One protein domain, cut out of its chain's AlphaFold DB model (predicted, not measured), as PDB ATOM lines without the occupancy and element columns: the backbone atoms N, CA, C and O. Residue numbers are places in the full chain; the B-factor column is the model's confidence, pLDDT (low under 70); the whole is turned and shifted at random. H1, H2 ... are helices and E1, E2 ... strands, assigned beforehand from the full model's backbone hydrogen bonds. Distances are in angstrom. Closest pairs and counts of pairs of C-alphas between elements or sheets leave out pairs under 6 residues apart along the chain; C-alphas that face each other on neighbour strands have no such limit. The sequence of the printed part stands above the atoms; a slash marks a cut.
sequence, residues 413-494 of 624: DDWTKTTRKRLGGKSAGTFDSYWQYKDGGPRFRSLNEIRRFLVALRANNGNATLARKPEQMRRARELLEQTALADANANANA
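This is residues 413 to 494 of the 624 residues of an uncharacterized protein of Pseudo-nitzschia multistriata (UniProt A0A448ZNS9). This is a loose, elongated model with a two-stranded hairpin, E1 and E2, at one end and a long helix, H3, reaching out at the other, while H1 lies between them. The first part of H3 crosses H1 nearly at a right angle, residues 481 to 494 of H3 stick out as a free arm, and the short H2 packs on H1 on the way from H1 to H3. The printed part has 82 residues, with two named strands and three named helices in the order E1, E2, H1, H2, H3; the sheet E1 - E2 is antiparallel and the class is mixed, helices and strands. The radius of gyration of the C-alphas is 16.0 A, and the C-alphas span 51 by 29 by 25 A.

Start at the sheet, where E1, residues 415 to 421, and E2, residues 431 to 437, form an antiparallel hairpin with 154 degrees between their directions. Look for N 418 and O 434 at 2.8 A and N 420 and O 432 at 2.9 A, both within hydrogen-bond range. Residues 435 to 436 of E2 also pair, antiparallel, with residues 443 to 444. Next comes H1, residues 447 to 459; its closest C-alpha to E2 is that of Ile 450, 8.0 A from that of Trp 435. H1 and E1 are apart. H2, residues 464 to 467, touches H1, the closest C-alphas being those of Ala 456 and Ala 467 at 4.7 A. H3, residues 470 to 494, touches H1 with its residues 472 to 480 alone, about perpendicular at 78 degrees; the closest C-alphas are those of Arg 452 and Ala 476, 5.1 A apart. H2 and H3 are close but not clearly touching, with the C-alphas of Ala 467 and Met 473 closest at 6.8 A. In H1 and H3 every O i to N i+4 pair is within hydrogen-bond range, and H2 is too short for such a pair.

Find C-alpha 415 at (204.150, 209.427, 251.008); from there E1 runs 19.4 A to C-alpha 421, and E2 returns over 19.3 A from C-alpha 431 to C-alpha 437. H1 begins at C-alpha 447, at (214.087, 214.526, 251.598), and covers 18.3 A to C-alpha 459. H2 spans 4.9 A from C-alpha 464 to C-alpha 467. H3 then runs 36.0 A from C-alpha 470 to C-alpha 494 at (217.113, 242.881, 252.380).

The two C-alphas farthest apart, those of Gly 424 and Ala 494, are 52.2 A from each other. Without residues 481 to 494, which stand free, the body spans 38 by 25 by 17 A. The printed part has no cut and no long link. The mean pLDDT of the printed part is 93.0, and no printed residue is under 70.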
ATOM      1  N   ASP A 413     199.871 212.291 252.829       89.88
ATOM      2  CA  ASP A 413     199.179 211.010 252.631       89.88
ATOM      3  C   ASP A 413     199.634 210.274 251.358       89.88
ATOM      4  O   ASP A 413     199.492 209.058 251.249       89.88
ATOM      5  N   ASP A 414     200.258 210.981 250.409       90.69
ATOM      6  CA  ASP A 414     200.838 210.383 249.203       90.69
ATOM      7  C   ASP A 414     202.221 209.731 249.459       90.69
ATOM      8  O   ASP A 414     202.819 209.181 248.526       90.69
ATOM      9  N   TRP A 415     202.763 209.799 250.686       91.69
ATOM     10  CA  TRP A 415     204.150 209.427 251.008       91.69
ATOM     11  C   TRP A 415     204.284 208.458 252.190       91.69
ATOM     12  O   TRP A 415     204.348 208.851 253.355       91.69
ATOM     13  N   THR A 416     204.496 207.179 251.884       92.75
ATOM     14  CA  THR A 416     204.726 206.139 252.897       92.75
ATOM     15  C   THR A 416     206.219 205.979 253.186       92.75
ATOM     16  O   THR A 416     207.015 205.658 252.295       92.75
ATOM     17  N   LYS A 417     206.634 206.150 254.449       92.56
ATOM     18  CA  LYS A 417     208.003 205.832 254.888       92.56
ATOM     19  C   LYS A 417     208.140 204.321 255.105       92.56
ATOM     20  O   LYS A 417     207.645 203.785 256.091       92.56
ATOM     21  N   THR A 418     208.848 203.628 254.216       92.62
ATOM     22  CA  THR A 418     209.101 202.183 254.317       92.62
ATOM     23  C   THR A 418     210.520 201.905 254.807       92.62
ATOM     24  O   THR A 418     211.501 202.414 254.266       92.62
ATOM     25  N   THR A 419     210.659 201.066 255.833       94.25
ATOM     26  CA  THR A 419     211.969 200.625 256.336       94.25
ATOM     27  C   THR A 419     212.243 199.206 255.853       94.25
ATOM     28  O   THR A 419     211.416 198.316 256.039       94.25
ATOM     29  N   ARG A 420     213.396 198.972 255.216       92.94
ATOM     30  CA  ARG A 420     213.786 197.653 254.692       92.94
ATOM     31  C   ARG A 420     215.108 197.188 255.292       92.94
ATOM     32  O   ARG A 420     216.111 197.896 255.230       92.94
ATOM     33  N   LYS A 421     215.118 195.957 255.808       95.94
ATOM     34  CA  LYS A 421     216.334 195.243 256.214       95.94
ATOM     35  C   LYS A 421     217.149 194.887 254.967       95.94
ATOM     36  O   LYS A 421     216.607 194.333 254.009       95.94
ATOM     37  N   ARG A 422     218.445 195.194 254.958       93.56
ATOM     38  CA  ARG A 422     219.359 194.750 253.898       93.56
ATOM     39  C   ARG A 422     219.579 193.245 254.004       93.56
ATOM     40  O   ARG A 422     219.949 192.748 255.064       93.56
ATOM     41  N   LEU A 423     219.386 192.544 252.890       95.12
ATOM     42  CA  LEU A 423     219.497 191.084 252.812       95.12
ATOM     43  C   LEU A 423     220.889 190.587 252.384       95.12
ATOM     44  O   LEU A 423     221.117 189.386 252.373       95.12
ATOM     45  N   GLY A 424     221.823 191.475 252.021       92.50
ATOM     46  CA  GLY A 424     223.127 191.062 251.495       92.50
ATOM     47  C   GLY A 424     224.243 192.102 251.621       92.50
ATOM     48  O   GLY A 424     224.011 193.275 251.926       92.50
ATOM     49  N   GLY A 425     225.468 191.637 251.360       94.75
ATOM     50  CA  GLY A 425     226.710 192.401 251.490       94.75
ATOM     51  C   GLY A 425     227.164 192.597 252.942       94.75
ATOM     52  O   GLY A 425     226.546 192.103 253.878       94.75
ATOM     53  N   LYS A 426     228.233 193.383 253.140       94.50
ATOM     54  CA  LYS A 426     228.811 193.695 254.470       94.50
ATOM     55  C   LYS A 426     227.841 194.394 255.439       94.50
ATOM     56  O   LYS A 426     228.119 194.486 256.624       94.50
ATOM     57  N   SER A 427     226.727 194.907 254.921       92.06
ATOM     58  CA  SER A 427     225.648 195.556 255.666       92.06
ATOM     59  C   SER A 427     224.389 194.684 255.770       92.06
ATOM     60  O   SER A 427     223.303 195.214 255.985       92.06
ATOM     61  N   ALA A 428     224.476 193.371 255.538       95.44
ATOM     62  CA  ALA A 428     223.351 192.473 255.781       95.44
ATOM     63  C   ALA A 428     222.883 192.616 257.241       95.44
ATOM     64  O   ALA A 428     223.694 192.673 258.162       95.44
ATOM     65  N   GLY A 429     221.574 192.735 257.446       93.81
ATOM     66  CA  GLY A 429     220.983 192.984 258.760       93.81
ATOM     67  C   GLY A 429     220.713 194.453 259.101       93.81
ATOM     68  O   GLY A 429     219.814 194.698 259.904       93.81
ATOM     69  N   THR A 430     221.381 195.432 258.475       95.56
ATOM     70  CA  THR A 430     221.097 196.858 258.741       95.56
ATOM     71  C   THR A 430     219.782 197.294 258.097       95.56
ATOM     72  O   THR A 430     219.476 196.884 256.975       95.56
ATOM     73  N   PHE A 431     219.036 198.181 258.750       93.12
ATOM     74  CA  PHE A 431     217.808 198.759 258.206       93.12
ATOM     75  C   PHE A 431     218.089 200.076 257.470       93.12
ATOM     76  O   PHE A 431     218.675 200.993 258.038       93.12
ATOM     77  N   ASP A 432     217.633 200.187 256.221       92.75
ATOM     78  CA  ASP A 432     217.556 201.455 255.488       92.75
ATOM     79  C   ASP A 432     216.109 201.982 255.544       92.75
ATOM     80  O   ASP A 432     215.166 201.235 255.265       92.75
ATOM     81  N   SER A 433     215.922 203.274 255.825       92.50
ATOM     82  CA  SER A 433     214.642 203.968 255.610       92.50
ATOM     83  C   SER A 433     214.548 204.527 254.188       92.50
ATOM     84  O   SER A 433     215.496 205.127 253.682       92.50
ATOM     85  N   TYR A 434     213.376 204.386 253.573       94.56
ATOM     86  CA  TYR A 434     213.016 204.954 252.278       94.56
ATOM     87  C   TYR A 434     211.690 205.705 252.386       94.56
ATOM     88  O   TYR A 434     210.823 205.347 253.177       94.56
ATOM     89  N   TRP A 435     211.512 206.710 251.541       93.94
ATOM     90  CA  TRP A 435     210.222 207.336 251.274       93.94
ATOM     91  C   TRP A 435     209.689 206.832 249.942       93.94
ATOM     92  O   TRP A 435     210.431 206.829 248.957       93.94
ATOM     93  N   GLN A 436     208.435 206.394 249.907       94.19
ATOM     94  CA  GLN A 436     207.792 205.845 248.721       94.19
ATOM     95  C   GLN A 436     206.562 206.680 248.358       94.19
ATOM     96  O   GLN A 436     205.697 206.893 249.200       94.19
ATOM     97  N   TYR A 437     206.513 207.165 247.115       93.00
ATOM     98  CA  TYR A 437     205.394 207.963 246.608       93.00
ATOM     99  C   TYR A 437     204.287 207.054 246.068       93.00
ATOM    100  O   TYR A 437     204.465 206.488 244.988       93.00
ATOM    101  N   LYS A 438     203.170 206.946 246.796       88.56
ATOM    102  CA  LYS A 438     202.032 206.037 246.549       88.56
ATOM    103  C   LYS A 438     202.416 204.552 246.448       88.56
ATOM    104  O   LYS A 438     203.588 204.179 246.300       88.56
ATOM    105  N   ASP A 439     201.422 203.678 246.543       80.62
ATOM    106  CA  ASP A 439     201.651 202.234 246.521       80.62
ATOM    107  C   ASP A 439     202.287 201.795 245.193       80.62
ATOM    108  O   ASP A 439     201.752 201.989 244.107       80.62
ATOM    109  N   GLY A 440     203.507 201.255 245.286       84.50
ATOM    110  CA  GLY A 440     204.308 200.826 244.132       84.50
ATOM    111  C   GLY A 440     205.144 201.906 243.422       84.50
ATOM    112  O   GLY A 440     205.959 201.553 242.566       84.50
ATOM    113  N   GLY A 441     205.032 203.191 243.777       90.56
ATOM    114  CA  GLY A 441     205.770 204.264 243.097       90.56
ATOM    115  C   GLY A 441     207.258 204.403 243.465       90.56
ATOM    116  O   GLY A 441     207.855 203.528 244.105       90.56
ATOM    117  N   PRO A 442     207.928 205.484 243.012       91.81
ATOM    118  CA  PRO A 442     209.366 205.646 243.205       91.81
ATOM    119  C   PRO A 442     209.764 205.740 244.688       91.81
ATOM    120  O   PRO A 442     209.070 206.330 245.515       91.81
ATOM    121  N   ARG A 443     210.930 205.157 244.998       94.31
ATOM    122  CA  ARG A 443     211.545 205.130 246.329       94.31
ATOM    123  C   ARG A 443     212.747 206.066 246.385       94.31
ATOM    124  O   ARG A 443     213.616 205.999 245.515       94.31
ATOM    125  N   PHE A 444     212.818 206.867 247.441       95.00
ATOM    126  CA  PHE A 444     213.849 207.876 247.676       95.00
ATOM    127  C   PHE A 444     214.506 207.661 249.041       95.00
ATOM    128  O   PHE A 444     213.858 207.222 249.991       95.00
ATOM    129  N   ARG A 445     215.801 207.953 249.144       93.06
ATOM    130  CA  ARG A 445     216.618 207.782 250.359       93.06
ATOM    131  C   ARG A 445     216.719 209.054 251.197       93.06
ATOM    132  O   ARG A 445     217.213 209.002 252.318       93.06
ATOM    133  N   SER A 446     216.308 210.206 250.664       91.81
ATOM    134  CA  SER A 446     216.410 211.487 251.371       91.81
ATOM    135  C   SER A 446     215.325 212.484 250.965       91.81
ATOM    136  O   SER A 446     214.864 212.487 249.824       91.81
ATOM    137  N   LEU A 447     214.998 213.407 251.873       89.88
ATOM    138  CA  LEU A 447     214.087 214.526 251.598       89.88
ATOM    139  C   LEU A 447     214.589 215.428 250.451       89.88
ATOM    140  O   LEU A 447     213.795 216.010 249.723       89.88
ATOM    141  N   ASN A 448     215.905 215.500 250.222       92.19
ATOM    142  CA  ASN A 448     216.479 216.242 249.093       92.19
ATOM    143  C   ASN A 448     216.180 215.594 247.731       92.19
ATOM    144  O   ASN A 448     216.057 216.300 246.731       92.19
ATOM    145  N   GLU A 449     216.057 214.267 247.671       94.12
ATOM    146  CA  GLU A 449     215.583 213.588 246.463       94.12
ATOM    147  C   GLU A 449     214.078 213.796 246.270       94.12
ATOM    148  O   GLU A 449     213.658 214.070 245.150       94.12
ATOM    149  N   ILE A 450     213.289 213.776 247.349       94.50
ATOM    150  CA  ILE A 450     211.851 214.091 247.315       94.50
ATOM    151  C   ILE A 450     211.612 215.513 246.795       94.50
ATOM    152  O   ILE A 450     210.839 215.692 245.861       94.50
ATOM    153  N   ARG A 451     212.320 216.523 247.321       94.19
ATOM    154  CA  ARG A 451     212.232 217.916 246.843       94.19
ATOM    155  C   ARG A 451     212.503 218.022 245.337       94.19
ATOM    156  O   ARG A 451     211.733 218.656 244.623       94.19
ATOM    157  N   ARG A 452     213.550 217.354 244.833       94.94
ATOM    158  CA  ARG A 452     213.841 217.281 243.385       94.94
ATOM    159  C   ARG A 452     212.721 216.584 242.617       94.94
ATOM    160  O   ARG A 452     212.337 217.058 241.553       94.94
ATOM    161  N   PHE A 453     212.181 215.492 243.152       95.56
ATOM    162  CA  PHE A 453     211.080 214.778 242.520       95.56
ATOM    163  C   PHE A 453     209.807 215.620 242.453       95.56
ATOM    164  O   PHE A 453     209.195 215.649 241.400       95.56
ATOM    165  N   LEU A 454     209.435 216.359 243.500       95.12
ATOM    166  CA  LEU A 454     208.252 217.233 243.509       95.12
ATOM    167  C   LEU A 454     208.355 218.391 242.502       95.12
ATOM    168  O   LEU A 454     207.362 218.737 241.861       95.12
ATOM    169  N   VAL A 455     209.552 218.959 242.320       95.44
ATOM    170  CA  VAL A 455     209.830 219.942 241.256       95.44
ATOM    171  C   VAL A 455     209.718 219.291 239.874       95.44
ATOM    172  O   VAL A 455     209.036 219.817 238.995       95.44
ATOM    173  N   ALA A 456     210.324 218.115 239.681       95.69
ATOM    174  CA  ALA A 456     210.198 217.355 238.438       95.69
ATOM    175  C   ALA A 456     208.740 216.941 238.156       95.69
ATOM    176  O   ALA A 456     208.307 216.969 237.007       95.69
ATOM    177  N   LEU A 457     207.967 216.604 239.189       95.31
ATOM    178  CA  LEU A 457     206.563 216.208 239.118       95.31
ATOM    179  C   LEU A 457     205.698 217.373 238.639       95.31
ATOM    180  O   LEU A 457     204.904 217.191 237.719       95.31
ATOM    181  N   ARG A 458     205.920 218.580 239.177       94.69
ATOM    182  CA  ARG A 458     205.281 219.812 238.694       94.69
ATOM    183  C   ARG A 458     205.649 220.104 237.237       94.69
ATOM    184  O   ARG A 458     204.759 220.312 236.422       94.69
ATOM    185  N   ALA A 459     206.935 220.038 236.891       94.81
ATOM    186  CA  ALA A 459     207.424 220.279 235.528       94.81
ATOM    187  C   ALA A 459     206.960 219.231 234.490       94.81
ATOM    188  O   ALA A 459     207.080 219.464 233.291       94.81
ATOM    189  N   ASN A 460     206.450 218.078 234.936       95.81
ATOM    190  CA  ASN A 460     205.907 217.010 234.092       95.81
ATOM    191  C   ASN A 460     204.402 216.780 234.365       95.81
ATOM    192  O   ASN A 460     203.919 215.658 234.216       95.81
ATOM    193  N   ASN A 461     203.665 217.823 234.775       94.88
ATOM    194  CA  ASN A 461     202.201 217.830 234.946       94.88
ATOM    195  C   ASN A 461     201.645 216.664 235.796       94.88
ATOM    196  O   ASN A 461     200.643 216.048 235.446       94.88
ATOM    197  N   GLY A 462     202.318 216.317 236.896       92.19
ATOM    198  CA  GLY A 462     201.906 215.222 237.786       92.19
ATOM    199  C   GLY A 462     202.357 213.821 237.352       92.19
ATOM    200  O   GLY A 462     202.137 212.854 238.082       92.19
ATOM    201  N   ASN A 463     203.026 213.670 236.204       93.31
ATOM    202  CA  ASN A 463     203.456 212.362 235.709       93.31
ATOM    203  C   ASN A 463     204.706 211.848 236.453       93.31
ATOM    204  O   ASN A 463     205.847 212.177 236.109       93.31
ATOM    205  N   ALA A 464     204.489 210.989 237.451       92.44
ATOM    206  CA  ALA A 464     205.542 210.385 238.271       92.44
ATOM    207  C   ALA A 464     206.586 209.592 237.459       92.44
ATOM    208  O   ALA A 464     207.778 209.636 237.772       92.44
ATOM    209  N   THR A 465     206.168 208.898 236.397       93.81
ATOM    210  CA  THR A 465     207.055 208.090 235.542       93.81
ATOM    211  C   THR A 465     208.021 208.964 234.743       93.81
ATOM    212  O   THR A 465     209.206 208.639 234.637       93.81
ATOM    213  N   LEU A 466     207.549 210.101 234.222       95.25
ATOM    214  CA  LEU A 466     208.400 211.092 233.561       95.25
ATOM    215  C   LEU A 466     209.288 211.830 234.567       95.25
ATOM    216  O   LEU A 466     210.496 211.917 234.347       95.25
ATOM    217  N   ALA A 467     208.728 212.282 235.692       94.81
ATOM    218  CA  ALA A 467     209.455 212.999 236.742       94.81
ATOM    219  C   ALA A 467     210.622 212.188 237.337       94.81
ATOM    220  O   ALA A 467     211.661 212.752 237.680       94.81
ATOM    221  N   ARG A 468     210.493 210.855 237.401       94.56
ATOM    222  CA  ARG A 468     211.555 209.943 237.855       94.56
ATOM    223  C   ARG A 468     212.754 209.865 236.892       94.56
ATOM    224  O   ARG A 468     213.820 209.408 237.306       94.56
ATOM    225  N   LYS A 469     212.618 210.262 235.618       96.25
ATOM    226  CA  LYS A 469     213.716 210.160 234.636       96.25
ATOM    227  C   LYS A 469     214.943 210.952 235.133       96.25
ATOM    228  O   LYS A 469     214.774 212.095 235.560       96.25
ATOM    229  N   PRO A 470     216.177 210.407 235.044       95.00
ATOM    230  CA  PRO A 470     217.375 211.063 235.579       95.00
ATOM    231  C   PRO A 470     217.576 212.505 235.095       95.00
ATOM    232  O   PRO A 470     217.955 213.364 235.883       95.00
ATOM    233  N   GLU A 471     217.239 212.795 233.835       96.25
ATOM    234  CA  GLU A 471     217.299 214.149 233.273       96.25
ATOM    235  C   GLU A 471     216.318 215.131 233.929       96.25
ATOM    236  O   GLU A 471     216.672 216.287 234.150       96.25
ATOM    237  N   GLN A 472     215.113 214.686 234.300       97.19
ATOM    238  CA  GLN A 472     214.140 215.537 234.992       97.19
ATOM    239  C   GLN A 472     214.587 215.802 236.435       97.19
ATOM    240  O   GLN A 472     214.594 216.948 236.878       97.19
ATOM    241  N   MET A 473     215.090 214.775 237.126       96.44
ATOM    242  CA  MET A 473     215.706 214.914 238.454       96.44
ATOM    243  C   MET A 473     216.953 215.818 238.443       96.44
ATOM    244  O   MET A 473     217.214 216.523 239.423       96.44
ATOM    245  N   ARG A 474     217.722 215.824 237.343       96.38
ATOM    246  CA  ARG A 474     218.878 216.711 237.137       96.38
ATOM    247  C   ARG A 474     218.446 218.162 236.923       96.38
ATOM    248  O   ARG A 474     218.922 219.026 237.654       96.38
ATOM    249  N   ARG A 475     217.502 218.422 236.013       96.75
ATOM    250  CA  ARG A 475     216.929 219.767 235.796       96.75
ATOM    251  C   ARG A 475     216.293 220.324 237.071       96.75
ATOM    252  O   ARG A 475     216.528 221.472 237.423       96.75
ATOM    253  N   ALA A 476     215.557 219.494 237.810       95.56
ATOM    254  CA  ALA A 476     214.974 219.875 239.092       95.56
ATOM    255  C   ALA A 476     216.032 220.231 240.149       95.56
ATOM    256  O   ALA A 476     215.832 221.155 240.931       95.56
ATOM    257  N   ARG A 477     217.181 219.539 240.168       96.00
ATOM    258  CA  ARG A 477     218.320 219.935 241.010       96.00
ATOM    259  C   ARG A 477     218.873 221.299 240.595       96.00
ATOM    260  O   ARG A 477     219.088 222.126 241.471       96.00
ATOM    261  N   GLU A 478     219.110 221.511 239.303       96.25
ATOM    262  CA  GLU A 478     219.653 222.768 238.765       96.25
ATOM    263  C   GLU A 478     218.731 223.957 239.094       96.25
ATOM    264  O   GLU A 478     219.205 224.995 239.547       96.25
ATOM    265  N   LEU A 479     217.412 223.770 238.982       94.69
ATOM    266  CA  LEU A 479     216.396 224.769 239.327       94.69
ATOM    267  C   LEU A 479     216.339 225.074 240.839       94.69
ATOM    268  O   LEU A 479     216.278 226.237 241.233       94.69
ATOM    269  N   LEU A 480     216.428 224.053 241.702       93.31
ATOM    270  CA  LEU A 480     216.531 224.251 243.157       93.31
ATOM    271  C   LEU A 480     217.814 224.998 243.555       93.31
ATOM    272  O   LEU A 480     217.789 225.822 244.463       93.31
ATOM    273  N   GLU A 481     218.926 224.720 242.873       93.94
ATOM    274  CA  GLU A 481     220.219 225.370 243.110       93.94
ATOM    275  C   GLU A 481     220.186 226.848 242.675       93.94
ATOM    276  O   GLU A 481     220.616 227.716 243.431       93.94
ATOM    277  N   GLN A 482     219.571 227.158 241.526       93.44
ATOM    278  CA  GLN A 482     219.312 228.539 241.088       93.44
ATOM    279  C   GLN A 482     218.405 229.308 242.059       93.44
ATOM    280  O   GLN A 482     218.672 230.470 242.353       93.44
ATOM    281  N   THR A 483     217.367 228.659 242.591       90.88
ATOM    282  CA  THR A 483     216.423 229.286 243.536       90.88
ATOM    283  C   THR A 483     217.096 229.601 244.864       90.88
ATOM    284  O   THR A 483     217.017 230.728 245.332       90.88
ATOM    285  N   ALA A 484     217.866 228.659 245.417       90.00
ATOM    286  CA  ALA A 484     218.621 228.888 246.648       90.00
ATOM    287  C   ALA A 484     219.638 230.042 246.518       90.00
ATOM    288  O   ALA A 484     219.866 230.772 247.481       90.00
ATOM    289  N   LEU A 485     220.232 230.233 245.332       93.19
ATOM    290  CA  LEU A 485     221.093 231.386 245.041       93.19
ATOM    291  C   LEU A 485     220.293 232.696 244.935       93.19
ATOM    292  O   LEU A 485     220.751 233.726 245.430       93.19
ATOM    293  N   ALA A 486     219.103 232.670 244.329       90.19
ATOM    294  CA  ALA A 486     218.216 233.830 244.257       90.19
ATOM    295  C   ALA A 486     217.725 234.262 245.652       90.19
ATOM    296  O   ALA A 486     217.821 235.442 245.984       90.19
ATOM    297  N   ASP A 487     217.299 233.315 246.491       88.00
ATOM    298  CA  ASP A 487     216.855 233.562 247.869       88.00
ATOM    299  C   ASP A 487     217.998 234.093 248.748       88.00
ATOM    300  O   ASP A 487     217.816 235.043 249.514       88.00
ATOM    301  N   ALA A 488     219.208 233.532 248.609       89.69
ATOM    302  CA  ALA A 488     220.394 234.023 249.308       89.69
ATOM    303  C   ALA A 488     220.732 235.473 248.919       89.69
ATOM    304  O   ALA A 488     221.013 236.293 249.796       89.69
ATOM    305  N   ASN A 489     220.647 235.812 247.628       90.75
ATOM    306  CA  ASN A 489     220.855 237.177 247.138       90.75
ATOM    307  C   ASN A 489     219.742 238.135 247.600       90.75
ATOM    308  O   ASN A 489     220.031 239.264 247.999       90.75
ATOM    309  N   ALA A 490     218.481 237.695 247.597       88.62
ATOM    310  CA  ALA A 490     217.352 238.488 248.084       88.62
ATOM    311  C   ALA A 490     217.496 238.814 249.580       88.62
ATOM    312  O   ALA A 490     217.338 239.969 249.976       88.62
ATOM    313  N   ASN A 491     217.876 237.829 250.398       89.94
ATOM    314  CA  ASN A 491     218.117 238.019 251.828       89.94
ATOM    315  C   ASN A 491     219.341 238.919 252.097       89.94
ATOM    316  O   ASN A 491     219.297 239.792 252.965       89.94
ATOM    317  N   ALA A 492     220.418 238.773 251.313       87.44
ATOM    318  CA  ALA A 492     221.581 239.656 251.397       87.44
ATOM    319  C   ALA A 492     221.215 241.125 251.105       87.44
ATOM    320  O   ALA A 492     221.639 242.017 251.840       87.44
ATOM    321  N   ASN A 493     220.384 241.370 250.086       85.62
ATOM    322  CA  ASN A 493     219.911 242.712 249.732       85.62
ATOM    323  C   ASN A 493     218.945 243.293 250.780       85.62
ATOM    324  O   ASN A 493     219.034 244.480 251.108       85.62
ATOM    325  N   ALA A 494     218.045 242.469 251.330       84.69
ATOM    326  CA  ALA A 494     217.113 242.881 252.380       84.69
ATOM    327  C   ALA A 494     217.856 243.372 253.635       84.69
ATOM    328  O   ALA A 494     217.514 244.417 254.186       84.69
TER     329      ALA A 494